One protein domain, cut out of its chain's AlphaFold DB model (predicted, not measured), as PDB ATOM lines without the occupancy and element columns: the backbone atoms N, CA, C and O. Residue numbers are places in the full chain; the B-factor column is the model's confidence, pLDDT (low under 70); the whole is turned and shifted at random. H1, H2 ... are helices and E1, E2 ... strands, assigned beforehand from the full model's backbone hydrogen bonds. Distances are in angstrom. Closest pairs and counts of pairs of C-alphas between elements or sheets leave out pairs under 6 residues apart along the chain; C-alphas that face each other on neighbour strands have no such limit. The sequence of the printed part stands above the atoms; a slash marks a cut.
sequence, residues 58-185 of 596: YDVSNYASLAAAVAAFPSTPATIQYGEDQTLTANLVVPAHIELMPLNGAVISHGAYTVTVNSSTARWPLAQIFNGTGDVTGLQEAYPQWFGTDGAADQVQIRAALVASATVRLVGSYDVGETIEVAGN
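Overview. This is residues 58 to 185 of the 596 residues of an uncharacterized protein of Nitrospiraceae bacterium (UniProt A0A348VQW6). What shape is this? Little structure is regular; the chain winds in stacked turns of parallel strands, with H1 capping one end and H2, H3 and E7 the other. What builds it? The printed part, 128 residues, runs H1, E1 to E6, H2, H3, E7, mixed in class. It is compact, with radius of gyration of the C-alphas 14.4 A, and spans 43 by 29 by 26 A.

Along the chain. Where does H1 start? H1, residues 66-71, starts with C-alpha 66 at (24.853, 12.261, 143.351). What follows? E1 78-82, E2 92-94, E3 98-102, E4 108-111, E5 115-117, E6 130-132, H2 144-147, H3 155-164 and E7 167-170 follow, ending at C-alpha 170, (28.845, 33.961, 126.019).

Arrangement. How do strands pair? E1 and E3 are parallel, with N 80 and O 99 2.8 A apart. Which helices touch? H2 and H3 touch, closest at C-alphas 144 and 157, 5.0 A.

Size, cuts and confidence. Any cut? The printed part has none, and no printed residue is under pLDDT 70. Which links are long? E5 to E6 and E6 to H2 are.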
ATOM      1  N   TYR A  58      30.702  18.427 151.143       93.75
ATOM      2  CA  TYR A  58      30.494  16.985 151.180       93.75
ATOM      3  C   TYR A  58      30.929  16.369 149.862       93.75
ATOM      4  O   TYR A  58      30.393  16.708 148.811       93.75
ATOM      5  N   ASP A  59      31.882  15.444 149.919       95.00
ATOM      6  CA  ASP A  59      32.312  14.698 148.742       95.00
ATOM      7  C   ASP A  59      31.267  13.628 148.383       95.00
ATOM      8  O   ASP A  59      30.869  12.826 149.239       95.00
ATOM      9  N   VAL A  60      30.832  13.619 147.119       96.75
ATOM     10  CA  VAL A  60      29.852  12.678 146.564       96.75
ATOM     11  C   VAL A  60      30.280  11.217 146.730       96.75
ATOM     12  O   VAL A  60      29.415  10.353 146.843       96.75
ATOM     13  N   SER A  61      31.586  10.931 146.813       95.56
ATOM     14  CA  SER A  61      32.133   9.579 147.013       95.56
ATOM     15  C   SER A  61      31.739   8.943 148.351       95.56
ATOM     16  O   SER A  61      31.789   7.721 148.493       95.56
ATOM     17  N   ASN A  62      31.278   9.743 149.322       96.38
ATOM     18  CA  ASN A  62      30.706   9.245 150.578       96.38
ATOM     19  C   ASN A  62      29.254   8.756 150.433       96.38
ATOM     20  O   ASN A  62      28.663   8.269 151.399       96.38
ATOM     21  N   TYR A  63      28.665   8.895 149.246       97.00
ATOM     22  CA  TYR A  63      27.292   8.523 148.937       97.00
ATOM     23  C   TYR A  63      27.268   7.520 147.785       97.00
ATOM     24  O   TYR A  63      28.185   7.435 146.976       97.00
ATOM     25  N   ALA A  64      26.179   6.757 147.678       96.94
ATOM     26  CA  ALA A  64      26.025   5.782 146.597       96.94
ATOM     27  C   ALA A  64      25.886   6.433 145.204       96.94
ATOM     28  O   ALA A  64      26.095   5.766 144.194       96.94
ATOM     29  N   SER A  65      25.473   7.703 145.146       97.00
ATOM     30  CA  SER A  65      25.304   8.491 143.920       97.00
ATOM     31  C   SER A  65      25.114   9.976 144.244       97.00
ATOM     32  O   SER A  65      24.772  10.330 145.378       97.00
ATOM     33  N   LEU A  66      25.215  10.844 143.231       97.62
ATOM     34  CA  LEU A  66      24.853  12.261 143.351       97.62
ATOM     35  C   LEU A  66      23.416  12.466 143.862       97.62
ATOM     36  O   LEU A  66      23.174  13.322 144.711       97.62
ATOM     37  N   ALA A  67      22.462  11.647 143.409       97.88
ATOM     38  CA  ALA A  67      21.081  11.715 143.884       97.88
ATOM     39  C   ALA A  67      20.962  11.360 145.377       97.88
ATOM     40  O   ALA A  67      20.214  12.010 146.106       97.88
ATOM     41  N   ALA A  68      21.723  10.364 145.848       97.88
ATOM     42  CA  ALA A  68      21.771  10.010 147.266       97.88
ATOM     43  C   ALA A  68      22.415  11.122 148.113       97.88
ATOM     44  O   ALA A  68      21.938  11.393 149.214       97.88
ATOM     45  N   ALA A  69      23.443  11.796 147.585       97.50
ATOM     46  CA  ALA A  69      24.060  12.950 148.233       97.50
ATOM     47  C   ALA A  69      23.065  14.113 148.377       97.50
ATOM     48  O   ALA A  69      22.887  14.636 149.472       97.50
ATOM     49  N   VAL A  70      22.342  14.461 147.308       97.38
ATOM     50  CA  VAL A  70      21.293  15.498 147.335       97.38
ATOM     51  C   VAL A  70      20.181  15.144 148.331       97.38
ATOM     52  O   VAL A  70      19.765  15.989 149.124       97.38
ATOM     53  N   ALA A  71      19.729  13.885 148.351       97.56
ATOM     54  CA  ALA A  71      18.674  13.425 149.258       97.56
ATOM     55  C   ALA A  71      19.078  13.448 150.745       97.56
ATOM     56  O   ALA A  71      18.204  13.530 151.611       97.56
ATOM     57  N   ALA A  72      20.377  13.405 151.057       96.88
ATOM     58  CA  ALA A  72      20.874  13.483 152.430       96.88
ATOM     59  C   ALA A  72      20.681  14.873 153.072       96.88
ATOM     60  O   ALA A  72      20.744  14.989 154.296       96.88
ATOM     61  N   PHE A  73      20.396  15.909 152.272       94.94
ATOM     62  CA  PHE A  73      20.231  17.295 152.723       94.94
ATOM     63  C   PHE A  73      18.853  17.864 152.346       94.94
ATOM     64  O   PHE A  73      18.752  18.797 151.549       94.94
ATOM     65  N   PRO A  74      17.754  17.355 152.934       91.88
ATOM     66  CA  PRO A  74      16.399  17.741 152.529       91.88
ATOM     67  C   PRO A  74      16.097  19.235 152.735       91.88
ATOM     68  O   PRO A  74      15.314  19.808 151.982       91.88
ATOM     69  N   SER A  75      16.719  19.874 153.731       90.81
ATOM     70  CA  SER A  75      16.503  21.294 154.056       90.81
ATOM     71  C   SER A  75      17.739  22.023 154.594       90.81
ATOM     72  O   SER A  75      17.663  23.210 154.901       90.81
ATOM     73  N   THR A  76      18.859  21.322 154.776       89.62
ATOM     74  CA  THR A  76      20.083  21.896 155.346       89.62
ATOM     75  C   THR A  76      20.959  22.422 154.216       89.62
ATOM     76  O   THR A  76      21.248  21.643 153.308       89.62
ATOM     77  N   PRO A  77      21.408  23.690 154.255       90.75
ATOM     78  CA  PRO A  77      22.348  24.201 153.268       90.75
ATOM     79  C   PRO A  77      23.606  23.333 153.178       90.75
ATOM     80  O   PRO A  77      24.194  22.998 154.208       90.75
ATOM     81  N   ALA A  78      24.001  22.957 151.964       92.00
ATOM     82  CA  ALA A  78      25.127  22.056 151.738       92.00
ATOM     83  C   ALA A  78      25.839  22.373 150.422       92.00
ATOM     84  O   ALA A  78      25.196  22.739 149.440       92.00
ATOM     85  N   THR A  79      27.154  22.161 150.396       93.88
ATOM     86  CA  THR A  79      27.951  22.194 149.165       93.88
ATOM     87  C   THR A  79      28.353  20.764 148.830       93.88
ATOM     88  O   THR A  79      29.102  20.150 149.587       93.88
ATOM     89  N   ILE A  80      27.863  20.210 147.724       96.06
ATOM     90  CA  ILE A  80      28.215  18.855 147.281       96.06
ATOM     91  C   ILE A  80      29.323  18.951 146.239       96.06
ATOM     92  O   ILE A  80      29.129  19.488 145.149       96.06
ATOM     93  N   GLN A  81      30.484  18.404 146.576       96.06
ATOM     94  CA  GLN A  81      31.641  18.305 145.700       96.06
ATOM     95  C   GLN A  81      31.647  16.963 144.977       96.06
ATOM     96  O   GLN A  81      31.387  15.925 145.582       96.06
ATOM     97  N   TYR A  82      31.984  16.970 143.692       96.31
ATOM     98  CA  TYR A  82      32.208  15.746 142.931       96.31
ATOM     99  C   TYR A  82      33.455  15.904 142.064       96.31
ATOM    100  O   TYR A  82      33.533  16.804 141.233       96.31
ATOM    101  N   GLY A  83      34.456  15.059 142.320       94.69
ATOM    102  CA  GLY A  83      35.715  15.024 141.566       94.69
ATOM    103  C   GLY A  83      35.775  13.949 140.485       94.69
ATOM    104  O   GLY A  83      36.728  13.937 139.718       94.69
ATOM    105  N   GLU A  84      34.763  13.086 140.425       95.94
ATOM    106  CA  GLU A  84      34.619  12.005 139.451       95.94
ATOM    107  C   GLU A  84      33.295  12.163 138.701       95.94
ATOM    108  O   GLU A  84      32.322  12.697 139.254       95.94
ATOM    109  N   ASP A  85      33.239  11.651 137.473       97.75
ATOM    110  CA  ASP A  85      32.036  11.699 136.644       97.75
ATOM    111  C   ASP A  85      30.840  11.039 137.338       97.75
ATOM    112  O   ASP A  85      30.915   9.936 137.888       97.75
ATOM    113  N   GLN A  86      29.695  11.715 137.288       98.19
ATOM    114  CA  GLN A  86      28.452  11.254 137.894       98.19
ATOM    115  C   GLN A  86      27.510  10.749 136.807       98.19
ATOM    116  O   GLN A  86      27.116  11.507 135.931       98.19
ATOM    117  N   THR A  87      27.102   9.482 136.872       98.12
ATOM    118  CA  THR A  87      26.094   8.929 135.951       98.12
ATOM    119  C   THR A  87      24.719   8.939 136.608       98.12
ATOM    120  O   THR A  87      24.540   8.369 137.686       98.12
ATOM    121  N   LEU A  88      23.734   9.557 135.956       98.00
ATOM    122  CA  LEU A  88      22.354   9.536 136.434       98.00
ATOM    123  C   LEU A  88      21.599   8.315 135.911       98.00
ATOM    124  O   LEU A  88      21.713   7.927 134.750       98.00
ATOM    125  N   THR A  89      20.774   7.738 136.779       97.31
ATOM    126  CA  THR A  89      19.861   6.629 136.459       97.31
ATOM    127  C   THR A  89      18.386   7.033 136.542       97.31
ATOM    128  O   THR A  89      17.511   6.207 136.299       97.31
ATOM    129  N   ALA A  90      18.109   8.293 136.889       98.06
ATOM    130  CA  ALA A  90      16.788   8.908 136.966       98.06
ATOM    131  C   ALA A  90      16.926  10.442 136.910       98.06
ATOM    132  O   ALA A  90      18.032  10.973 137.032       98.06
ATOM    133  N   ASN A  91      15.801  11.151 136.774       98.44
ATOM    134  CA  ASN A  91      15.772  12.614 136.868       98.44
ATOM    135  C   ASN A  91      16.313  13.089 138.226       98.44
ATOM    136  O   ASN A  91      16.028  12.483 139.262       98.44
ATOM    137  N   LEU A  92      17.048  14.201 138.221       98.38
ATOM    138  CA  LEU A  92      17.657  14.788 139.412       98.38
ATOM    139  C   LEU A  92      17.153  16.216 139.612       98.38
ATOM    140  O   LEU A  92      17.223  17.034 138.699       98.38
ATOM    141  N   VAL A  93      16.701  16.530 140.826       98.38
ATOM    142  CA  VAL A  93      16.370  17.900 141.236       98.38
ATOM    143  C   VAL A  93      17.315  18.311 142.354       98.38
ATOM    144  O   VAL A  93      17.278  17.726 143.433       98.38
ATOM    145  N   VAL A  94      18.135  19.326 142.103       97.81
ATOM    146  CA  VAL A  94      18.990  19.978 143.096       97.81
ATOM    147  C   VAL A  94      18.230  21.187 143.660       97.81
ATOM    148  O   VAL A  94      17.920  22.126 142.913       97.81
ATOM    149  N   PRO A  95      17.862  21.180 144.954       97.12
ATOM    150  CA  PRO A  95      17.194  22.303 145.605       97.12
ATOM    151  C   PRO A  95      18.071  23.560 145.670       97.12
ATOM    152  O   PRO A  95      19.294  23.478 145.647       97.12
ATOM    153  N   ALA A  96      17.448  24.727 145.846       95.62
ATOM    154  CA  ALA A  96      18.157  26.010 145.888       95.62
ATOM    155  C   ALA A  96      19.161  26.146 147.049       95.62
ATOM    156  O   ALA A  96      20.095  26.941 146.961       95.62
ATOM    157  N   HIS A  97      18.981  25.379 148.130       92.12
ATOM    158  CA  HIS A  97      19.882  25.368 149.286       92.12
ATOM    159  C   HIS A  97      21.079  24.415 149.140       92.12
ATOM    160  O   HIS A  97      21.914  24.381 150.038       92.12
ATOM    161  N   ILE A  98      21.176  23.642 148.051       94.69
ATOM    162  CA  ILE A  98      22.312  22.746 147.793       94.69
ATOM    163  C   ILE A  98      23.134  23.295 146.633       94.69
ATOM    164  O   ILE A  98      22.675  23.267 145.501       94.69
ATOM    165  N   GLU A  99      24.360  23.741 146.888       94.25
ATOM    166  CA  GLU A  99      25.296  24.132 145.832       94.25
ATOM    167  C   GLU A  99      26.051  22.898 145.316       94.25
ATOM    168  O   GLU A  99      26.610  22.127 146.095       94.25
ATOM    169  N   LEU A 100      26.085  22.705 143.997       96.00
ATOM    170  CA  LEU A 100      26.978  21.729 143.372       96.00
ATOM    171  C   LEU A 100      28.340  22.365 143.096       96.00
ATOM    172  O   LEU A 100      28.412  23.502 142.638       96.00
ATOM    173  N   MET A 101      29.414  21.614 143.315       95.44
ATOM    174  CA  MET A 101      30.783  22.058 143.071       95.44
ATOM    175  C   MET A 101      31.546  20.985 142.274       95.44
ATOM    176  O   MET A 101      32.174  20.110 142.876       95.44
ATOM    177  N   PRO A 102      31.485  21.026 140.927       95.56
ATOM    178  CA  PRO A 102      32.329  20.191 140.075       95.56
ATOM    179  C   PRO A 102      33.808  20.451 140.354       95.56
ATOM    180  O   PRO A 102      34.253  21.601 140.388       95.56
ATOM    181  N   LEU A 103      34.580  19.379 140.511       93.81
ATOM    182  CA  LEU A 103      36.031  19.405 140.664       93.81
ATOM    183  C   LEU A 103      36.685  18.617 139.528       93.81
ATOM    184  O   LEU A 103      36.080  17.716 138.960       93.81
ATOM    185  N   ASN A 104      37.935  18.950 139.197       92.06
ATOM    186  CA  ASN A 104      38.779  18.189 138.263       92.06
ATOM    187  C   ASN A 104      38.171  17.915 136.869       92.06
ATOM    188  O   ASN A 104      38.578  16.971 136.203       92.06
ATOM    189  N   GLY A 105      37.231  18.747 136.410       91.75
ATOM    190  CA  GLY A 105      36.561  18.557 135.118       91.75
ATOM    191  C   GLY A 105      35.507  17.446 135.110       91.75
ATOM    192  O   GLY A 105      35.105  17.023 134.032       91.75
ATOM    193  N   ALA A 106      35.068  16.982 136.283       96.50
ATOM    194  CA  ALA A 106      34.027  15.975 136.403       96.50
ATOM    195  C   ALA A 106      32.707  16.437 135.771       96.50
ATOM    196  O   ALA A 106      32.248  17.563 136.004       96.50
ATOM    197  N   VAL A 107      32.064  15.535 135.028       98.06
ATOM    198  CA  VAL A 107      30.791  15.796 134.347       98.06
ATOM    199  C   VAL A 107      29.635  15.012 134.958       98.06
ATOM    200  O   VAL A 107      29.783  13.902 135.468       98.06
ATOM    201  N   ILE A 108      28.433  15.567 134.854       98.31
ATOM    202  CA  ILE A 108      27.178  14.866 135.112       98.31
ATOM    203  C   ILE A 108      26.705  14.267 133.786       98.31
ATOM    204  O   ILE A 108      26.156  14.956 132.924       98.31
ATOM    205  N   SER A 109      26.913  12.964 133.638       98.00
ATOM    206  CA  SER A 109      26.393  12.144 132.548       98.00
ATOM    207  C   SER A 109      24.916  11.826 132.794       98.00
ATOM    208  O   SER A 109      24.578  10.858 133.480       98.00
ATOM    209  N   HIS A 110      24.015  12.656 132.266       97.75
ATOM    210  CA  HIS A 110      22.574  12.563 132.536       97.75
ATOM    211  C   HIS A 110      21.787  11.745 131.501       97.75
ATOM    212  O   HIS A 110      20.616  11.447 131.731       97.75
ATOM    213  N   GLY A 111      22.400  11.322 130.388       96.94
ATOM    214  CA  GLY A 111      21.720  10.499 129.380       96.94
ATOM    215  C   GLY A 111      20.428  11.169 128.903       96.94
ATOM    216  O   GLY A 111      20.461  12.343 128.564       96.94
ATOM    217  N   ALA A 112      19.299  10.453 128.920       97.31
ATOM    218  CA  ALA A 112      17.976  10.999 128.581       97.31
ATOM    219  C   ALA A 112      17.232  11.645 129.772       97.31
ATOM    220  O   ALA A 112      16.096  12.091 129.614       97.31
ATOM    221  N   TYR A 113      17.827  11.658 130.966       98.38
ATOM    222  CA  TYR A 113      17.190  12.178 132.175       98.38
ATOM    223  C   TYR A 113      17.316  13.697 132.272       98.38
ATOM    224  O   TYR A 113      18.300  14.286 131.820       98.38
ATOM    225  N   THR A 114      16.319  14.314 132.906       98.25
ATOM    226  CA  THR A 114      16.300  15.752 133.177       98.25
ATOM    227  C   THR A 114      17.074  16.075 134.452       98.25
ATOM    228  O   THR A 114      16.874  15.429 135.487       98.25
ATOM    229  N   VAL A 115      17.901  17.119 134.397       98.44
ATOM    230  CA  VAL A 115      18.566  17.713 135.563       98.44
ATOM    231  C   VAL A 115      17.976  19.093 135.821       98.44
ATOM    232  O   VAL A 115      18.051  19.978 134.973       98.44
ATOM    233  N   THR A 116      17.401  19.304 136.999       98.50
ATOM    234  CA  THR A 116      16.905  20.616 137.427       98.50
ATOM    235  C   THR A 116      17.794  21.137 138.544       98.50
ATOM    236  O   THR A 116      17.825  20.551 139.624       98.50
ATOM    237  N   VAL A 117      18.507  22.237 138.311       97.94
ATOM    238  CA  VAL A 117      19.421  22.843 139.290       97.94
ATOM    239  C   VAL A 117      18.883  24.202 139.701       97.94
ATOM    240  O   VAL A 117      18.969  25.147 138.933       97.94
ATOM    241  N   ASN A 118      18.331  24.305 140.911       96.94
ATOM    242  CA  ASN A 118      17.750  25.557 141.417       96.94
ATOM    243  C   ASN A 118      18.734  26.383 142.265       96.94
ATOM    244  O   ASN A 118      18.351  27.399 142.848       96.94
ATOM    245  N   SER A 119      19.971  25.909 142.409       92.62
ATOM    246  CA  SER A 119      21.016  26.527 143.220       92.62
ATOM    247  C   SER A 119      21.807  27.581 142.449       92.62
ATOM    248  O   SER A 119      21.704  27.700 141.229       92.62
ATOM    249  N   SER A 120      22.642  28.328 143.170       90.56
ATOM    250  CA  SER A 120      23.651  29.188 142.547       90.56
ATOM    251  C   SER A 120      24.659  28.358 141.743       90.56
ATOM    252  O   SER A 120      25.001  27.239 142.131       90.56
ATOM    253  N   THR A 121      25.148  28.936 140.648       93.25
ATOM    254  CA  THR A 121      26.218  28.404 139.785       93.25
ATOM    255  C   THR A 121      27.472  29.281 139.804       93.25
ATOM    256  O   THR A 121      28.395  29.065 139.025       93.25
ATOM    257  N   ALA A 122      27.528  30.287 140.685       89.19
ATOM    258  CA  ALA A 122      28.555  31.334 140.669       89.19
ATOM    259  C   ALA A 122      29.998  30.818 140.839       89.19
ATOM    260  O   ALA A 122      30.952  31.526 140.521       89.19
ATOM    261  N   ARG A 123      30.170  29.604 141.371       89.12
ATOM    262  CA  ARG A 123      31.477  28.981 141.628       89.12
ATOM    263  C   ARG A 123      31.847  27.907 140.606       89.12
ATOM    264  O   ARG A 123      32.865  27.239 140.785       89.12
ATOM    265  N   TRP A 124      31.035  27.704 139.569       94.56
ATOM    266  CA  TRP A 124      31.300  26.684 138.559       94.56
ATOM    267  C   TRP A 124      32.436  27.116 137.624       94.56
ATOM    268  O   TRP A 124      32.525  28.292 137.263       94.56
ATOM    269  N   PRO A 125      33.312  26.186 137.208       94.38
ATOM    270  CA  PRO A 125      34.327  26.478 136.212       94.38
ATOM    271  C   PRO A 125      33.688  26.691 134.832       94.38
ATOM    272  O   PRO A 125      32.612  26.173 134.528       94.38
ATOM    273  N   LEU A 126      34.389  27.409 133.954       93.88
ATOM    274  CA  LEU A 126      34.055  27.497 132.529       93.88
ATOM    275  C   LEU A 126      34.574  26.253 131.787       93.88
ATOM    276  O   LEU A 126      35.473  26.335 130.958       93.88
ATOM    277  N   ALA A 127      34.031  25.092 132.141       95.38
ATOM    278  CA  ALA A 127      34.336  23.794 131.545       95.38
ATOM    279  C   ALA A 127      33.044  22.982 131.387       95.38
ATOM    280  O   ALA A 127      32.013  23.366 131.936       95.38
ATOM    281  N   GLN A 128      33.088  21.866 130.657       97.56
ATOM    282  CA  GLN A 128      31.923  20.993 130.527       97.56
ATOM    283  C   GLN A 128      31.484  20.474 131.900       97.56
ATOM    284  O   GLN A 128      32.296  19.950 132.653       97.56
ATOM    285  N   ILE A 129      30.195  20.635 132.206       98.12
ATOM    286  CA  ILE A 129      29.557  20.172 133.445       98.12
ATOM    287  C   ILE A 129      28.513  19.098 133.141       98.12
ATOM    288  O   ILE A 129      28.323  18.184 133.939       98.12
ATOM    289  N   PHE A 130      27.847  19.182 131.990       98.44
ATOM    290  CA  PHE A 130      26.772  18.283 131.590       98.44
ATOM    291  C   PHE A 130      27.128  17.524 130.316       98.44
ATOM    292  O   PHE A 130      27.685  18.077 129.364       98.44
ATOM    293  N   ASN A 131      26.771  16.242 130.300       97.44
ATOM    294  CA  ASN A 131      26.878  15.379 129.136       97.44
ATOM    295  C   ASN A 131      25.625  14.497 129.025       97.44
ATOM    296  O   ASN A 131      25.337  13.685 129.907       97.44
ATOM    297  N   GLY A 132      24.863  14.638 127.946       96.56
ATOM    298  CA  GLY A 132      23.640  13.867 127.744       96.56
ATOM    299  C   GLY A 132      22.684  14.516 126.752       96.56
ATOM    300  O   GLY A 132      22.906  15.623 126.276       96.56
ATOM    301  N   THR A 133      21.616  13.791 126.431       95.94
ATOM    302  CA  THR A 133      20.566  14.209 125.491       95.94
ATOM    303  C   THR A 133      19.296  14.712 126.178       95.94
ATOM    304  O   THR A 133      18.423  15.250 125.505       95.94
ATOM    305  N   GLY A 134      19.159  14.501 127.488       96.69
ATOM    306  CA  GLY A 134      18.067  15.020 128.305       96.69
ATOM    307  C   GLY A 134      18.220  16.510 128.604       96.69
ATOM    308  O   GLY A 134      19.265  17.108 128.367       96.69
ATOM    309  N   ASP A 135      17.175  17.117 129.153       97.50
ATOM    310  CA  ASP A 135      17.192  18.554 129.416       97.50
ATOM    311  C   ASP A 135      17.920  18.897 130.721       97.50
ATOM    312  O   ASP A 135      17.731  18.254 131.757       97.50
ATOM    313  N   VAL A 136      18.680  19.988 130.704       98.31
ATOM    314  CA  VAL A 136      19.097  20.697 131.920       98.31
ATOM    315  C   VAL A 136      18.187  21.910 132.067       98.31
ATOM    316  O   VAL A 136      17.871  22.546 131.070       98.31
ATOM    317  N   THR A 137      17.724  22.217 133.279       97.81
ATOM    318  CA  THR A 137      16.778  23.311 133.566       97.81
ATOM    319  C   THR A 137      17.040  23.948 134.933       97.81
ATOM    320  O   THR A 137      17.739  23.383 135.773       97.81
ATOM    321  N   GLY A 138      16.451  25.121 135.182       96.62
ATOM    322  CA  GLY A 138      16.460  25.786 136.494       96.62
ATOM    323  C   GLY A 138      17.673  26.678 136.765       96.62
ATOM    324  O   GLY A 138      17.667  27.405 137.758       96.62
ATOM    325  N   LEU A 139      18.672  26.681 135.874       97.19
ATOM    326  CA  LEU A 139      19.887  27.471 136.052       97.19
ATOM    327  C   LEU A 139      19.568  28.970 136.019       97.19
ATOM    328  O   LEU A 139      18.859  29.459 135.133       97.19
ATOM    329  N   GLN A 140      20.144  29.719 136.960       94.56
ATOM    330  CA  GLN A 140      20.006  31.181 137.009       94.56
ATOM    331  C   GLN A 140      20.662  31.853 135.796       94.56
ATOM    332  O   GLN A 140      20.124  32.809 135.244       94.56
ATOM    333  N   GLU A 141      21.786  31.298 135.355       95.25
ATOM    334  CA  GLU A 141      22.494  31.640 134.126       95.25
ATOM    335  C   GLU A 141      23.109  30.369 133.541       95.25
ATOM    336  O   GLU A 141      23.376  29.425 134.281       95.25
ATOM    337  N   ALA A 142      23.317  30.319 132.228       96.88
ATOM    338  CA  ALA A 142      23.942  29.182 131.563       96.88
ATOM    339  C   ALA A 142      25.064  29.629 130.624       96.88
ATOM    340  O   ALA A 142      24.953  30.647 129.941       96.88
ATOM    341  N   TYR A 143      26.123  28.829 130.557       96.94
ATOM    342  CA  TYR A 143      27.245  29.027 129.644       96.94
ATOM    343  C   TYR A 143      27.293  27.850 128.669       96.94
ATOM    344  O   TYR A 143      27.228  26.708 129.129       96.94
ATOM    345  N   PRO A 144      27.440  28.069 127.349       97.00
ATOM    346  CA  PRO A 144      27.573  26.965 126.398       97.00
ATOM    347  C   PRO A 144      28.728  26.010 126.744       97.00
ATOM    348  O   PRO A 144      28.606  24.807 126.540       97.00
ATOM    349  N   GLN A 145      29.803  26.513 127.363       96.50
ATOM    350  CA  GLN A 145      30.935  25.719 127.856       96.50
ATOM    351  C   GLN A 145      30.502  24.575 128.768       96.50
ATOM    352  O   GLN A 145      31.083  23.496 128.701       96.50
ATOM    353  N   TRP A 146      29.459  24.778 129.579       97.88
ATOM    354  CA  TRP A 146      28.936  23.748 130.476       97.88
ATOM    355  C   TRP A 146      28.330  22.558 129.732       97.88
ATOM    356  O   TRP A 146      28.182  21.495 130.327       97.88
ATOM    357  N   PHE A 147      28.046  22.712 128.440       97.62
ATOM    358  CA  PHE A 147      27.518  21.683 127.547       97.62
ATOM    359  C   PHE A 147      28.578  21.151 126.567       97.62
ATOM    360  O   PHE A 147      28.243  20.384 125.670       97.62
ATOM    361  N   GLY A 148      29.851  21.529 126.743       95.56
ATOM    362  CA  GLY A 148      30.976  20.989 125.976       95.56
ATOM    363  C   GLY A 148      31.159  21.638 124.608       95.56
ATOM    364  O   GLY A 148      31.138  20.944 123.597       95.56
ATOM    365  N   THR A 149      31.307  22.965 124.563       93.38
ATOM    366  CA  THR A 149      31.739  23.656 123.335       93.38
ATOM    367  C   THR A 149      33.152  23.243 122.967       93.38
ATOM    368  O   THR A 149      34.030  23.230 123.834       93.38
ATOM    369  N   ASP A 150      33.375  22.960 121.692       87.94
ATOM    370  CA  ASP A 150      34.668  22.562 121.133       87.94
ATOM    371  C   ASP A 150      35.231  23.605 120.152       87.94
ATOM    372  O   ASP A 150      36.366  23.465 119.689       87.94
ATOM    373  N   GLY A 151      34.477  24.681 119.892       83.19
ATOM    374  CA  GLY A 151      34.855  25.750 118.974       83.19
ATOM    375  C   GLY A 151      34.517  25.456 117.513       83.19
ATOM    376  O   GLY A 151      34.982  26.191 116.641       83.19
ATOM    377  N   ALA A 152      33.746  24.401 117.232       85.69
ATOM    378  CA  ALA A 152      33.257  24.068 115.903       85.69
ATOM    379  C   ALA A 152      31.776  23.666 115.966       85.69
ATOM    380  O   ALA A 152      31.411  22.658 116.559       85.69
ATOM    381  N   ALA A 153      30.909  24.406 115.273       87.00
ATOM    382  CA  ALA A 153      29.470  24.119 115.251       87.00
ATOM    383  C   ALA A 153      28.809  24.081 116.656       87.00
ATOM    384  O   ALA A 153      27.976  23.220 116.959       87.00
ATOM    385  N   ASP A 154      29.110  25.087 117.482       92.38
ATOM    386  CA  ASP A 154      28.661  25.258 118.870       92.38
ATOM    387  C   ASP A 154      27.142  25.531 119.019       92.38
ATOM    388  O   ASP A 154      26.636  25.766 120.125       92.38
ATOM    389  N   GLN A 155      26.362  25.524 117.926       92.69
ATOM    390  CA  GLN A 155      24.924  25.816 117.974       92.69
ATOM    391  C   GLN A 155      24.137  24.850 118.871       92.69
ATOM    392  O   GLN A 155      23.113  25.239 119.436       92.69
ATOM    393  N   VAL A 156      24.593  23.603 119.021       93.81
ATOM    394  CA  VAL A 156      23.932  22.604 119.875       93.81
ATOM    395  C   VAL A 156      24.083  22.986 121.347       93.81
ATOM    396  O   VAL A 156      23.099  23.005 122.085       93.81
ATOM    397  N   GLN A 157      25.286  23.379 121.757       96.38
ATOM    398  CA  GLN A 157      25.616  23.771 123.123       96.38
ATOM    399  C   GLN A 157      24.949  25.091 123.507       96.38
ATOM    400  O   GLN A 157      24.446  25.231 124.620       96.38
ATOM    401  N   ILE A 158      24.871  26.045 122.576       95.00
ATOM    402  CA  ILE A 158      24.136  27.295 122.803       95.00
ATOM    403  C   ILE A 158      22.634  27.017 122.970       95.00
ATOM    404  O   ILE A 158      22.008  27.573 123.873       95.00
ATOM    405  N   ARG A 159      22.039  26.128 122.158       94.88
ATOM    406  CA  ARG A 159      20.630  25.721 122.323       94.88
ATOM    407  C   ARG A 159      20.402  25.016 123.661       94.88
ATOM    408  O   ARG A 159      19.416  25.319 124.329       94.88
ATOM    409  N   ALA A 160      21.317  24.145 124.084       96.19
ATOM    410  CA  ALA A 160      21.250  23.497 125.394       96.19
ATOM    411  C   ALA A 160      21.319  24.523 126.543       96.19
ATOM    412  O   ALA A 160      20.492  24.483 127.454       96.19
ATOM    413  N   ALA A 161      22.213  25.514 126.451       97.00
ATOM    414  CA  ALA A 161      22.287  26.613 127.414       97.00
ATOM    415  C   ALA A 161      20.993  27.442 127.456       97.00
ATOM    416  O   ALA A 161      20.512  27.778 128.538       97.00
ATOM    417  N   LEU A 162      20.387  27.714 126.295       95.44
ATOM    418  CA  LEU A 162      19.095  28.396 126.209       95.44
ATOM    419  C   LEU A 162      17.985  27.575 126.870       95.44
ATOM    420  O   LEU A 162      17.156  28.146 127.569       95.44
ATOM    421  N   VAL A 163      17.936  26.253 126.671       95.69
ATOM    422  CA  VAL A 163      16.970  25.380 127.366       95.69
ATOM    423  C   VAL A 163      17.160  25.460 128.882       95.69
ATOM    424  O   VAL A 163      16.171  25.549 129.612       95.69
ATOM    425  N   ALA A 164      18.412  25.513 129.334       96.88
ATOM    426  CA  ALA A 164      18.751  25.457 130.745       96.88
ATOM    427  C   ALA A 164      18.522  26.744 131.534       96.88
ATOM    428  O   ALA A 164      18.247  26.660 132.735       96.88
ATOM    429  N   SER A 165      18.593  27.908 130.884       96.19
ATOM    430  CA  SER A 165      18.398  29.199 131.539       96.19
ATOM    431  C   SER A 165      17.716  30.240 130.654       96.19
ATOM    432  O   SER A 165      17.882  30.279 129.436       96.19
ATOM    433  N   ALA A 166      17.000  31.164 131.296       93.25
ATOM    434  CA  ALA A 166      16.541  32.383 130.640       93.25
ATOM    435  C   ALA A 166      17.702  33.324 130.275       93.25
ATOM    436  O   ALA A 166      17.557  34.129 129.360       93.25
ATOM    437  N   THR A 167      18.845  33.232 130.962       93.62
ATOM    438  CA  THR A 167      20.023  34.065 130.697       93.62
ATOM    439  C   THR A 167      21.191  33.193 130.263       93.62
ATOM    440  O   THR A 167      21.712  32.404 131.046       93.62
ATOM    441  N   VAL A 168      21.638  33.355 129.021       95.25
ATOM    442  CA  VAL A 168      22.831  32.692 128.490       95.25
ATOM    443  C   VAL A 168      23.976  33.689 128.426       95.25
ATOM    444  O   VAL A 168      23.819  34.787 127.896       95.25
ATOM    445  N   ARG A 169      25.138  33.306 128.949       94.38
ATOM    446  CA  ARG A 169      26.362  34.103 128.900       94.38
ATOM    447  C   ARG A 169      27.351  33.492 127.921       94.38
ATOM    448  O   ARG A 169      27.678  32.311 128.008       94.38
ATOM    449  N   LEU A 170      27.834  34.318 127.004       93.06
ATOM    450  CA  LEU A 170      28.845  33.961 126.019       93.06
ATOM    451  C   LEU A 170      30.192  34.514 126.482       93.06
ATOM    452  O   LEU A 170      30.343  35.726 126.629       93.06
ATOM    453  N   VAL A 171      31.153  33.626 126.724       90.31
ATOM    454  CA  VAL A 171      32.521  33.971 127.133       90.31
ATOM    455  C   VAL A 171      33.475  33.457 126.059       90.31
ATOM    456  O   VAL A 171      33.802  32.275 126.038       90.31
ATOM    457  N   GLY A 172      33.905  34.340 125.159       86.81
ATOM    458  CA  GLY A 172      34.790  34.007 124.038       86.81
ATOM    459  C   GLY A 172      34.076  33.895 122.687       86.81
ATOM    460  O   GLY A 172      32.983  34.433 122.498       86.81
ATOM    461  N   SER A 173      34.733  33.222 121.742       84.62
ATOM    462  CA  SER A 173      34.251  33.031 120.371       84.62
ATOM    463  C   SER A 173      33.546  31.688 120.222       84.62
ATOM    464  O   SER A 173      34.039  30.682 120.723       84.62
ATOM    465  N   TYR A 174      32.437  31.683 119.486       87.56
ATOM    466  CA  TYR A 174      31.656  30.487 119.173       87.56
ATOM    467  C   TYR A 174      31.471  30.404 117.663       87.56
ATOM    468  O   TYR A 174      31.134  31.415 117.035       87.56
ATOM    469  N   ASP A 175      31.685  29.222 117.094       88.31
ATOM    470  CA  ASP A 175      31.441  28.969 115.675       88.31
ATOM    471  C   ASP A 175      30.035  28.405 115.496       88.31
ATOM    472  O   ASP A 175      29.693  27.369 116.059       88.31
ATOM    473  N   VAL A 176      29.198  29.090 114.722       87.00
ATOM    474  CA  VAL A 176      27.805  28.693 114.511       87.00
ATOM    475  C   VAL A 176      27.550  28.471 113.031       87.00
ATOM    476  O   VAL A 176      27.514  29.402 112.230       87.00
ATOM    477  N   GLY A 177      27.350  27.206 112.663       84.06
ATOM    478  CA  GLY A 177      27.086  26.821 111.274       84.06
ATOM    479  C   GLY A 177      25.645  27.081 110.828       84.06
ATOM    480  O   GLY A 177      25.335  26.996 109.641       84.06
ATOM    481  N   GLU A 178      24.748  27.381 111.770       85.88
ATOM    482  CA  GLU A 178      23.310  27.500 111.537       85.88
ATOM    483  C   GLU A 178      22.679  28.625 112.366       85.88
ATOM    484  O   GLU A 178      23.261  29.147 113.317       85.88
ATOM    485  N   THR A 179      21.431  28.962 112.032       82.38
ATOM    486  CA  THR A 179      20.627  29.904 112.822       82.38
ATOM    487  C   THR A 179      20.260  29.302 114.183       82.38
ATOM    488  O   THR A 179      19.838  28.145 114.287       82.38
ATOM    489  N   ILE A 180      20.384  30.106 115.241       83.69
ATOM    490  CA  ILE A 180      19.936  29.765 116.594       83.69
ATOM    491  C   ILE A 180      18.658  30.541 116.882       83.69
ATOM    492  O   ILE A 180      18.659  31.767 116.863       83.69
ATOM    493  N   GLU A 181      17.572  29.822 117.149       84.44
ATOM    494  CA  GLU A 181      16.298  30.423 117.528       84.44
ATOM    495  C   GLU A 181      16.264  30.675 119.042       84.44
ATOM    496  O   GLU A 181      16.427  29.755 119.849       84.44
ATOM    497  N   VAL A 182      16.047  31.931 119.431       83.75
ATOM    498  CA  VAL A 182      15.887  32.341 120.831       83.75
ATOM    499  C   VAL A 182      14.402  32.572 121.094       83.75
ATOM    500  O   VAL A 182      13.867  33.640 120.810       83.75
ATOM    501  N   ALA A 183      13.720  31.552 121.614       79.56
ATOM    502  CA  ALA A 183      12.294  31.630 121.917       79.56
ATOM    503  C   ALA A 183      12.019  32.186 123.327       79.56
ATOM    504  O   ALA A 183      12.719  31.863 124.290       79.56
ATOM    505  N   GLY A 184      10.935  32.956 123.465       81.62
ATOM    506  CA  GLY A 184      10.412  33.433 124.751       81.62
ATOM    507  C   GLY A 184      11.234  34.550 125.408       81.62
ATOM    508  O   GLY A 184      11.945  35.298 124.744       81.62
ATOM    509  N   ASN A 185      11.125  34.672 126.735       82.75
ATOM    510  CA  ASN A 185      11.815  35.693 127.538       82.75
ATOM    511  C   ASN A 185      13.266  35.286 127.841       82.75
ATOM    512  O   ASN A 185      13.640  35.137 129.005       82.75
TER     513      ASN A 185